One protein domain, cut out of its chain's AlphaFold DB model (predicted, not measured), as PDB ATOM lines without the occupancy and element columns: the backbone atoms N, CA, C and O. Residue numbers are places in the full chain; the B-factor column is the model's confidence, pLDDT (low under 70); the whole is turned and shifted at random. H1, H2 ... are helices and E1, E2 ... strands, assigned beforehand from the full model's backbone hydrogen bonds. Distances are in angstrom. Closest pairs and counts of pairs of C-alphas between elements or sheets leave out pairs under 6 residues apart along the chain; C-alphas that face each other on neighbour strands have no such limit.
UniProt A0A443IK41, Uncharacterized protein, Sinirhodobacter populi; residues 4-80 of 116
ATOM      1  N   LEU A   4      -5.265  50.591 -31.914       91.56
ATOM      2  CA  LEU A   4      -5.814  49.594 -30.999       91.56
ATOM      3  C   LEU A   4      -6.776  50.245 -30.009       91.56
ATOM      4  O   LEU A   4      -6.442  51.241 -29.365       91.56
ATOM      5  N   TYR A   5      -7.940  49.626 -29.844       91.31
ATOM      6  CA  TYR A   5      -8.822  49.836 -28.702       91.31
ATOM      7  C   TYR A   5      -8.362  48.920 -27.582       91.31
ATOM      8  O   TYR A   5      -8.404  47.701 -27.742       91.31
ATOM      9  N   VAL A   6      -7.905  49.494 -26.470       91.94
ATOM     10  CA  VAL A   6      -7.305  48.724 -25.380       91.94
ATOM     11  C   VAL A   6      -8.119  48.884 -24.103       91.94
ATOM     12  O   VAL A   6      -8.462  49.999 -23.708       91.94
ATOM     13  N   ILE A   7      -8.397  47.760 -23.446       91.38
ATOM     14  CA  ILE A   7      -8.958  47.683 -22.095       91.38
ATOM     15  C   ILE A   7      -7.978  46.881 -21.239       91.38
ATOM     16  O   ILE A   7      -7.614  45.764 -21.588       91.38
ATOM     17  N   CYS A   8      -7.539  47.438 -20.119       90.88
ATOM     18  CA  CYS A   8      -6.685  46.773 -19.143       90.88
ATOM     19  C   CYS A   8      -7.471  46.464 -17.869       90.88
ATOM     20  O   CYS A   8      -8.387  47.199 -17.504       90.88
ATOM     21  N   SER A   9      -7.104  45.373 -17.204       89.31
ATOM     22  CA  SER A   9      -7.742  44.871 -15.986       89.31
ATOM     23  C   SER A   9      -6.721  44.059 -15.185       89.31
ATOM     24  O   SER A   9      -5.924  43.320 -15.761       89.31
ATOM     25  N   LYS A  10      -6.734  44.140 -13.853       89.81
ATOM     26  CA  LYS A  10      -5.945  43.247 -12.986       89.81
ATOM     27  C   LYS A  10      -6.515  41.833 -12.951       89.81
ATOM     28  O   LYS A  10      -5.786  40.885 -12.668       89.81
ATOM     29  N   ARG A  11      -7.813  41.673 -13.219       89.12
ATOM     30  CA  ARG A  11      -8.490  40.365 -13.242       89.12
ATOM     31  C   ARG A  11      -8.746  39.880 -14.675       89.12
ATOM     32  O   ARG A  11      -8.964  40.722 -15.545       89.12
ATOM     33  N   PRO A  12      -8.791  38.558 -14.930       91.19
ATOM     34  CA  PRO A  12      -9.192  38.035 -16.233       91.19
ATOM     35  C   PRO A  12     -10.647  38.401 -16.567       91.19
ATOM     36  O   PRO A  12     -11.543  38.192 -15.748       91.19
ATOM     37  N   GLN A  13     -10.891  38.874 -17.787       91.50
ATOM     38  CA  GLN A  13     -12.193  39.308 -18.303       91.50
ATOM     39  C   GLN A  13     -12.607  38.427 -19.487       91.50
ATOM     40  O   GLN A  13     -12.524  38.820 -20.650       91.50
ATOM     41  N   LYS A  14     -13.064  37.204 -19.191       89.88
ATOM     42  CA  LYS A  14     -13.397  36.187 -20.211       89.88
ATOM     43  C   LYS A  14     -14.392  36.674 -21.265       89.88
ATOM     44  O   LYS A  14     -14.368  36.186 -22.390       89.88
ATOM     45  N   GLN A  15     -15.274  37.607 -20.905       89.75
ATOM     46  CA  GLN A  15     -16.229  38.201 -21.830       89.75
ATOM     47  C   GLN A  15     -15.533  38.958 -22.965       89.75
ATOM     48  O   GLN A  15     -16.007  38.879 -24.092       89.75
ATOM     49  N   LEU A  16     -14.409  39.636 -22.714       90.44
ATOM     50  CA  LEU A  16     -13.700  40.416 -23.733       90.44
ATOM     51  C   LEU A  16     -12.978  39.509 -24.737       90.44
ATOM     52  O   LEU A  16     -13.082  39.744 -25.936       90.44
ATOM     53  N   SER A  17     -12.369  38.413 -24.276       88.25
ATOM     54  CA  SER A  17     -11.672  37.428 -25.125       88.25
ATOM     55  C   SER A  17     -12.609  36.524 -25.941       88.25
ATOM     56  O   SER A  17     -12.153  35.640 -26.670       88.25
ATOM     57  N   MET A  18     -13.935  36.676 -25.816       88.00
ATOM     58  CA  MET A  18     -14.874  35.922 -26.647       88.00
ATOM     59  C   MET A  18     -14.734  36.339 -28.113       88.00
ATOM     60  O   MET A  18     -14.763  37.526 -28.424       88.00
ATOM     61  N   ARG A  19     -14.729  35.362 -29.037       78.00
ATOM     62  CA  ARG A  19     -14.617  35.608 -30.492       78.00
ATOM     63  C   ARG A  19     -15.556  36.700 -31.019       78.00
ATOM     64  O   ARG A  19     -15.161  37.456 -31.893       78.00
ATOM     65  N   ARG A  20     -16.776  36.806 -30.473       81.94
ATOM     66  CA  ARG A  20     -17.775  37.821 -30.865       81.94
ATOM     67  C   ARG A  20     -17.357  39.271 -30.586       81.94
ATOM     68  O   ARG A  20     -17.886  40.167 -31.223       81.94
ATOM     69  N   ASN A  21     -16.459  39.492 -29.626       82.81
ATOM     70  CA  ASN A  21     -16.040  40.826 -29.195       82.81
ATOM     71  C   ASN A  21     -14.735  41.269 -29.869       82.81
ATOM     72  O   ASN A  21     -14.426  42.458 -29.868       82.81
ATOM     73  N   GLY A  22     -13.998  40.331 -30.476       88.12
ATOM     74  CA  GLY A  22     -12.849  40.625 -31.332       88.12
ATOM     75  C   GLY A  22     -11.595  41.114 -30.603       88.12
ATOM     76  O   GLY A  22     -10.678  41.580 -31.273       88.12
ATOM     77  N   TYR A  23     -11.535  41.030 -29.269       93.75
ATOM     78  CA  TYR A  23     -10.319  41.364 -28.528       93.75
ATOM     79  C   TYR A  23      -9.371  40.170 -28.456       93.75
ATOM     80  O   TYR A  23      -9.767  39.049 -28.129       93.75
ATOM     81  N   GLN A  24      -8.098  40.453 -28.690       94.56
ATOM     82  CA  GLN A  24      -6.980  39.588 -28.361       94.56
ATOM     83  C   GLN A  24      -6.550  39.874 -26.911       94.56
ATOM     84  O   GLN A  24      -6.433  41.035 -26.515       94.56
ATOM     85  N   GLU A  25      -6.343  38.823 -26.114       95.25
ATOM     86  CA  GLU A  25      -5.837  38.932 -24.740       95.25
ATOM     87  C   GLU A  25      -4.301  38.904 -24.720       95.25
ATOM     88  O   GLU A  25      -3.675  38.096 -25.406       95.25
ATOM     89  N   TYR A  26      -3.721  39.761 -23.885       94.25
ATOM     90  CA  TYR A  26      -2.297  39.877 -23.597       94.25
ATOM     91  C   TYR A  26      -2.105  39.895 -22.078       94.25
ATOM     92  O   TYR A  26      -2.860  40.557 -21.362       94.25
ATOM     93  N   PHE A  27      -1.095  39.190 -21.573       91.88
ATOM     94  CA  PHE A  27      -0.771  39.146 -20.148       91.88
ATOM     95  C   PHE A  27       0.727  39.369 -19.948       91.88
ATOM     96  O   PHE A  27       1.541  38.664 -20.535       91.88
ATOM     97  N   ASP A  28       1.077  40.347 -19.115       83.44
ATOM     98  CA  ASP A  28       2.465  40.756 -18.857       83.44
ATOM     99  C   ASP A  28       3.035  40.205 -17.536       83.44
ATOM    100  O   ASP A  28       4.130  40.582 -17.129       83.44
ATOM    101  N   GLY A  29       2.293  39.337 -16.838       85.94
ATOM    102  CA  GLY A  29       2.655  38.831 -15.509       85.94
ATOM    103  C   GLY A  29       1.973  39.559 -14.345       85.94
ATOM    104  O   GLY A  29       1.913  39.010 -13.244       85.94
ATOM    105  N   HIS A  30       1.403  40.744 -14.576       85.81
ATOM    106  CA  HIS A  30       0.780  41.570 -13.536       85.81
ATOM    107  C   HIS A  30      -0.655  41.992 -13.864       85.81
ATOM    108  O   HIS A  30      -1.471  42.168 -12.958       85.81
ATOM    109  N   SER A  31      -0.977  42.168 -15.143       89.56
ATOM    110  CA  SER A  31      -2.264  42.673 -15.608       89.56
ATOM    111  C   SER A  31      -2.637  42.105 -16.976       89.56
ATOM    112  O   SER A  31      -1.785  41.778 -17.803       89.56
ATOM    113  N   TYR A  32      -3.937  42.021 -17.226       93.62
ATOM    114  CA  TYR A  32      -4.509  41.627 -18.504       93.62
ATOM    115  C   TYR A  32      -4.740  42.871 -19.362       93.62
ATOM    116  O   TYR A  32      -5.225  43.894 -18.876       93.62
ATOM    117  N   ALA A  33      -4.401  42.783 -20.642       93.94
ATOM    118  CA  ALA A  33      -4.774  43.735 -21.676       93.94
ATOM    119  C   ALA A  33      -5.608  43.026 -22.742       93.94
ATOM    120  O   ALA A  33      -5.282  41.935 -23.192       93.94
ATOM    121  N   TYR A  34      -6.675  43.684 -23.161       94.81
ATOM    122  CA  TYR A  34      -7.573  43.256 -24.216       94.81
ATOM    123  C   TYR A  34      -7.465  44.293 -25.317       94.81
ATOM    124  O   TYR A  34      -7.880  45.433 -25.106       94.81
ATOM    125  N   ALA A  35      -6.890  43.926 -26.459       94.06
ATOM    126  CA  ALA A  35      -6.721  44.846 -27.577       94.06
ATOM    127  C   ALA A  35      -7.479  44.373 -28.813       94.06
ATOM    128  O   ALA A  35      -7.487  43.189 -29.144       94.06
ATOM    129  N   ARG A  36      -8.112  45.323 -29.497       92.94
ATOM    130  CA  ARG A  36      -8.794  45.105 -30.769       92.94
ATOM    131  C   ARG A  36      -8.315  46.118 -31.788       92.94
ATOM    132  O   ARG A  36      -8.285  47.314 -31.505       92.94
ATOM    133  N   GLU A  37      -7.960  45.639 -32.971       90.88
ATOM    134  CA  GLU A  37      -7.525  46.500 -34.065       90.88
ATOM    135  C   GLU A  37      -8.678  47.344 -34.619       90.88
ATOM    136  O   GLU A  37      -9.802  46.875 -34.807       90.88
ATOM    137  N   ALA A  38      -8.382  48.605 -34.923       88.56
ATOM    138  CA  ALA A  38      -9.265  49.518 -35.626       88.56
ATOM    139  C   ALA A  38      -9.259  49.207 -37.126       88.56
ATOM    140  O   ALA A  38      -8.530  49.824 -37.907       88.56
ATOM    141  N   ILE A  39     -10.075  48.227 -37.515       82.69
ATOM    142  CA  ILE A  39     -10.262  47.797 -38.903       82.69
ATOM    143  C   ILE A  39     -11.642  48.261 -39.382       82.69
ATOM    144  O   ILE A  39     -12.651  48.029 -38.723       82.69
ATOM    145  N   SER A  40     -11.710  48.914 -40.544       68.94
ATOM    146  CA  SER A  40     -12.989  49.267 -41.180       68.94
ATOM    147  C   SER A  40     -13.690  48.008 -41.713       68.94
ATOM    148  O   SER A  40     -13.019  47.183 -42.333       68.94
ATOM    149  N   PRO A  41     -15.021  47.860 -41.567       71.56
ATOM    150  CA  PRO A  41     -15.991  48.832 -41.034       71.56
ATOM    151  C   PRO A  41     -16.231  48.744 -39.515       71.56
ATOM    152  O   PRO A  41     -17.034  49.498 -38.973       71.56
ATOM    153  N   ASP A  42     -15.558  47.834 -38.824       79.75
ATOM    154  CA  ASP A  42     -15.877  47.389 -37.466       79.75
ATOM    155  C   ASP A  42     -15.122  48.194 -36.391       79.75
ATOM    156  O   ASP A  42     -14.416  47.673 -35.525       79.75
ATOM    157  N   THR A  43     -15.237  49.518 -36.505       87.62
ATOM    158  CA  THR A  43     -14.595  50.478 -35.606       87.62
ATOM    159  C   THR A  43     -15.335  50.586 -34.271       87.62
ATOM    160  O   THR A  43     -16.563  50.568 -34.215       87.62
ATOM    161  N   LEU A  44     -14.585  50.753 -33.181       88.62
ATOM    162  CA  LEU A  44     -15.108  50.985 -31.830       88.62
ATOM    163  C   LEU A  44     -15.009  52.453 -31.387       88.62
ATOM    164  O   LEU A  44     -15.492  52.820 -30.314       88.62
ATOM    165  N   GLY A  45     -14.424  53.314 -32.218       87.00
ATOM    166  CA  GLY A  45     -14.279  54.731 -31.923       87.00
ATOM    167  C   GLY A  45     -14.104  55.572 -33.178       87.00
ATOM    168  O   GLY A  45     -13.484  55.147 -34.150       87.00
ATOM    169  N   VAL A  46     -14.649  56.784 -33.158       86.00
ATOM    170  CA  VAL A  46     -14.572  57.731 -34.277       86.00
ATOM    171  C   VAL A  46     -13.608  58.848 -33.909       86.00
ATOM    172  O   VAL A  46     -13.756  59.466 -32.856       86.00
ATOM    173  N   SER A  47     -12.630  59.115 -34.773       81.25
ATOM    174  CA  SER A  47     -11.734  60.260 -34.602       81.25
ATOM    175  C   SER A  47     -12.529  61.565 -34.671       81.25
ATOM    176  O   SER A  47     -13.221  61.835 -35.651       81.25
ATOM    177  N   GLU A  48     -12.417  62.379 -33.629       79.75
ATOM    178  CA  GLU A  48     -13.077  63.670 -33.467       79.75
ATOM    179  C   GLU A  48     -12.015  64.715 -33.098       79.75
ATOM    180  O   GLU A  48     -11.658  64.908 -31.933       79.75
ATOM    181  N   GLY A  49     -11.438  65.341 -34.126       76.75
ATOM    182  CA  GLY A  49     -10.295  66.240 -33.980       76.75
ATOM    183  C   GLY A  49      -9.069  65.512 -33.425       76.75
ATOM    184  O   GLY A  49      -8.553  64.581 -34.040       76.75
ATOM    185  N   GLU A  50      -8.601  65.944 -32.256       72.88
ATOM    186  CA  GLU A  50      -7.489  65.311 -31.538       72.88
ATOM    187  C   GLU A  50      -7.942  64.222 -30.563       72.88
ATOM    188  O   GLU A  50      -7.141  63.792 -29.746       72.88
ATOM    189  N   ARG A  51      -9.218  63.820 -30.577       74.81
ATOM    190  CA  ARG A  51      -9.798  62.835 -29.654       74.81
ATOM    191  C   ARG A  51     -10.402  61.656 -30.409       74.81
ATOM    192  O   ARG A  51     -10.635  61.728 -31.609       74.81
ATOM    193  N   VAL A  52     -10.687  60.576 -29.693       81.69
ATOM    194  CA  VAL A  52     -11.467  59.432 -30.170       81.69
ATOM    195  C   VAL A  52     -12.751  59.367 -29.357       81.69
ATOM    196  O   VAL A  52     -12.723  59.150 -28.144       81.69
ATOM    197  N   ARG A  53     -13.887  59.558 -30.026       85.12
ATOM    198  CA  ARG A  53     -15.207  59.352 -29.437       85.12
ATOM    199  C   ARG A  53     -15.522  57.868 -29.417       85.12
ATOM    200  O   ARG A  53     -15.565  57.235 -30.471       85.12
ATOM    201  N   MET A  54     -15.758  57.322 -28.228       86.69
ATOM    202  CA  MET A  54     -16.130  55.917 -28.070       86.69
ATOM    203  C   MET A  54     -17.510  55.655 -28.686       86.69
ATOM    204  O   MET A  54     -18.456  56.411 -28.456       86.69
ATOM    205  N   LEU A  55     -17.637  54.576 -29.458       89.12
ATOM    206  CA  LEU A  55     -18.929  54.093 -29.947       89.12
ATOM    207  C   LEU A  55     -19.628  53.228 -28.883       89.12
ATOM    208  O   LEU A  55     -18.959  52.715 -27.984       89.12
ATOM    209  N   PRO A  56     -20.963  53.034 -28.972       89.12
ATOM    210  CA  PRO A  56     -21.739  52.363 -27.924       89.12
ATOM    211  C   PRO A  56     -21.203  50.990 -27.507       89.12
ATOM    212  O   PRO A  56     -21.171  50.694 -26.315       89.12
ATOM    213  N   GLN A  57     -20.719  50.187 -28.461       89.81
ATOM    214  CA  GLN A  57     -20.133  48.879 -28.162       89.81
ATOM    215  C   GLN A  57     -18.917  48.999 -27.234       89.81
ATOM    216  O   GLN A  57     -18.832  48.286 -26.240       89.81
ATOM    217  N   TRP A  58     -18.010  49.943 -27.495       89.81
ATOM    218  CA  TRP A  58     -16.821  50.107 -26.660       89.81
ATOM    219  C   TRP A  58     -17.164  50.630 -25.265       89.81
ATOM    220  O   TRP A  58     -16.570  50.209 -24.276       89.81
ATOM    221  N   VAL A  59     -18.166  51.512 -25.173       86.25
ATOM    222  CA  VAL A  59     -18.706  51.981 -23.887       86.25
ATOM    223  C   VAL A  59     -19.250  50.806 -23.073       86.25
ATOM    224  O   VAL A  59     -18.990  50.721 -21.875       86.25
ATOM    225  N   GLN A  60     -19.963  49.879 -23.717       87.38
ATOM    226  CA  GLN A  60     -20.463  48.667 -23.072       87.38
ATOM    227  C   GLN A  60     -19.326  47.737 -22.627       87.38
ATOM    228  O   GLN A  60     -19.360  47.237 -21.502       87.38
ATOM    229  N   ASP A  61     -18.313  47.530 -23.470       89.81
ATOM    230  CA  ASP A  61     -17.156  46.687 -23.151       89.81
ATOM    231  C   ASP A  61     -16.401  47.224 -21.926       89.81
ATOM    232  O   ASP A  61     -16.138  46.477 -20.981       89.81
ATOM    233  N   VAL A  62     -16.134  48.535 -21.893       86.62
ATOM    234  CA  VAL A  62     -15.531  49.225 -20.742       86.62
ATOM    235  C   VAL A  62     -16.435  49.142 -19.510       86.62
ATOM    236  O   VAL A  62     -15.968  48.861 -18.407       86.62
ATOM    237  N   GLY A  63     -17.748  49.313 -19.680       82.81
ATOM    238  CA  GLY A  63     -18.717  49.150 -18.597       82.81
ATOM    239  C   GLY A  63     -18.711  47.743 -17.990       82.81
ATOM    240  O   GLY A  63     -18.915  47.596 -16.785       82.81
ATOM    241  N   SER A  64     -18.407  46.709 -18.782       85.62
ATOM    242  CA  SER A  64     -18.349  45.317 -18.314       85.62
ATOM    243  C   SER A  64     -17.175  45.023 -17.371       85.62
ATOM    244  O   SER A  64     -17.235  44.050 -16.623       85.62
ATOM    245  N   VAL A  65     -16.131  45.863 -17.377       83.31
ATOM    246  CA  VAL A  65     -14.950  45.723 -16.506       83.31
ATOM    247  C   VAL A  65     -14.964  46.684 -15.313       83.31
ATOM    248  O   VAL A  65     -14.025  46.699 -14.525       83.31
ATOM    249  N   SER A  66     -16.051  47.443 -15.128       67.06
ATOM    250  CA  SER A  66     -16.224  48.435 -14.050       67.06
ATOM    251  C   SER A  66     -16.141  47.872 -12.621       67.06
ATOM    252  O   SER A  66     -15.974  48.633 -11.673       67.06
ATOM    253  N   GLY A  67     -16.222  46.548 -12.452       70.19
ATOM    254  CA  GLY A  67     -15.976  45.874 -11.174       70.19
ATOM    255  C   GLY A  67     -14.496  45.774 -10.778       70.19
ATOM    256  O   GLY A  67     -14.198  45.307  -9.677       70.19
ATOM    257  N   ASP A  68     -13.571  46.175 -11.656       78.44
ATOM    258  CA  ASP A  68     -12.146  46.294 -11.361       78.44
ATOM    259  C   ASP A  68     -11.775  47.777 -11.156       78.44
ATOM    260  O   ASP A  68     -11.782  48.546 -12.121       78.44
ATOM    261  N   PRO A  69     -11.445  48.207  -9.922       73.69
ATOM    262  CA  PRO A  69     -11.097  49.601  -9.636       73.69
ATOM    263  C   PRO A  69      -9.805  50.057 -10.328       73.69
ATOM    264  O   PRO A  69      -9.545  51.254 -10.404       73.69
ATOM    265  N   GLU A  70      -9.007  49.115 -10.828       78.44
ATOM    266  CA  GLU A  70      -7.730  49.360 -11.497       78.44
ATOM    267  C   GLU A  70      -7.852  49.211 -13.021       78.44
ATOM    268  O   GLU A  70      -6.843  49.249 -13.728       78.44
ATOM    269  N   ALA A  71      -9.072  49.026 -13.544       83.19
ATOM    270  CA  ALA A  71      -9.293  48.979 -14.979       83.19
ATOM    271  C   ALA A  71      -8.989  50.333 -15.633       83.19
ATOM    272  O   ALA A  71      -9.401  51.396 -15.164       83.19
ATOM    273  N   SER A  72      -8.310  50.285 -16.774       85.50
ATOM    274  CA  SER A  72      -8.000  51.458 -17.593       85.50
ATOM    275  C   SER A  72      -8.295  51.168 -19.055       85.50
ATOM    276  O   SER A  72      -8.178  50.030 -19.498       85.50
ATOM    277  N   PHE A  73      -8.642  52.184 -19.835       87.00
ATOM    278  CA  PHE A  73      -8.952  52.021 -21.252       87.00
ATOM    279  C   PHE A  73      -8.441  53.215 -22.053       87.00
ATOM    280  O   PHE A  73      -8.457  54.350 -21.573       87.00
ATOM    281  N   PHE A  74      -7.947  52.954 -23.260       87.06
ATOM    282  CA  PHE A  74      -7.336  53.965 -24.119       87.06
ATOM    283  C   PHE A  74      -7.341  53.524 -25.585       87.06
ATOM    284  O   PHE A  74      -7.526  52.348 -25.903       87.06
ATOM    285  N   PHE A  75      -7.131  54.489 -26.482       88.50
ATOM    286  CA  PHE A  75      -6.834  54.232 -27.888       88.50
ATOM    287  C   PHE A  75      -5.370  54.564 -28.164       88.50
ATOM    288  O   PHE A  75      -4.917  55.661 -27.822       88.50
ATOM    289  N   VAL A  76      -4.649  53.651 -28.808       87.56
ATOM    290  CA  VAL A  76      -3.258  53.867 -29.216       87.56
ATOM    291  C   VAL A  76      -3.125  53.731 -30.729       87.56
ATOM    292  O   VAL A  76      -3.562  52.744 -31.318       87.56
ATOM    293  N   GLU A  77      -2.540  54.736 -31.379       87.50
ATOM    294  CA  GLU A  77      -2.181  54.649 -32.796       87.50
ATOM    295  C   GLU A  77      -0.949  53.749 -32.958       87.50
ATOM    296  O   GLU A  77       0.041  53.930 -32.247       87.50
ATOM    297  N   MET A  78      -0.993  52.797 -33.894       87.12
ATOM    298  CA  MET A  78       0.132  51.897 -34.165       87.12
ATOM    299  C   MET A  78       1.208  52.618 -34.977       87.12
ATOM    300  O   MET A  78       0.932  53.179 -36.046       87.12
ATOM    301  N   LYS A  79       2.455  52.569 -34.504       86.81
ATOM    302  CA  LYS A  79       3.625  53.034 -35.258       86.81
ATOM    303  C   LYS A  79       4.033  51.991 -36.304       86.81
ATOM    304  O   LYS A  79       3.704  50.809 -36.219       86.81
ATOM    305  N   ASN A  80       4.763  52.424 -37.332       81.00
ATOM    306  CA  ASN A  80       5.236  51.517 -38.379       81.00
ATOM    307  C   ASN A  80       6.142  50.425 -37.777       81.00
ATOM    308  O   ASN A  80       7.115  50.757 -37.103       81.00
TER     309      ASN A  80
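This is residues 4 to 80 of the 116 residues of an uncharacterized protein of Sinirhodobacter populi (UniProt A0A443IK41). The main body is one twisted sheet of four strands, with the short helix H1 grazing it near E1 and E6. A small separate hairpin of E4 and E5 sits at one end, and a long unnamed loop, residues 10 to 23, joins E1 to E2. The printed part has 77 residues, with named elements in the order E1, E2, E3, E4, E5, H1, E6. The larger sheet has the order E2, E3, E1, E6 and the smaller one E4, E5, both antiparallel, and the class is mixed, helices and strands. The whole is compact and rounded, with a radius of gyration of the C-alphas of 12.2 A and spans of 33 by 29 by 24 A.

E1, residues 4 to 9, is an inner strand and is the antiparallel neighbour of E3, residues 32 to 37, at 165 degrees between directions; N 7 and O 34 are 2.9 A apart, within hydrogen-bond range. E2, residues 24 to 27, is an edge strand and forms a hairpin with E3; N 26 and O 33 are within hydrogen-bond range at 2.8 A. E6, residues 72 to 77, is the other edge strand, antiparallel to E1 at 158 degrees, with N 6 and O 74 at 2.9 A. E4, residues 45 to 48, and E5, residues 51 to 54, form a second hairpin at 146 degrees, with N 48 and O 51 at 2.8 A. The closest C-alphas of E5 and E6 are those of Val 52 and Phe 75, 7.3 A apart. E4 is apart from E1, but only just, at 8.0 A. H1, residues 56 to 64, is on the larger sheet but only grazes it, with residues 58 to 62. Its closest C-alpha pair with E1 is Ile 7 and Val 62, 6.9 A; with E6 it is Val 62 and Phe 73, 7.2 A. In H1 every O i to N i+4 pair is within hydrogen-bond range.

E1 begins at C-alpha 4, (-5.814, 49.594, -30.999), and is 15.9 A long. E2 is 10.3 A and E3 16.6 A long. E4 is 9.2 A and E5 9.5 A. H1 begins at C-alpha 56, (-21.739, 52.363, -27.924), and is 12.4 A long. E6 is 16.6 A long and ends at C-alpha 77, (-2.181, 54.649, -32.796).

The two C-alphas farthest apart are those of Gly 29 and Gly 49, 35.5 A. The printed part has no cut. The link from E1 to E2 is long, with 14 residues. Mean pLDDT of the printed part is 86.1; residues 40 and 66 are under 70.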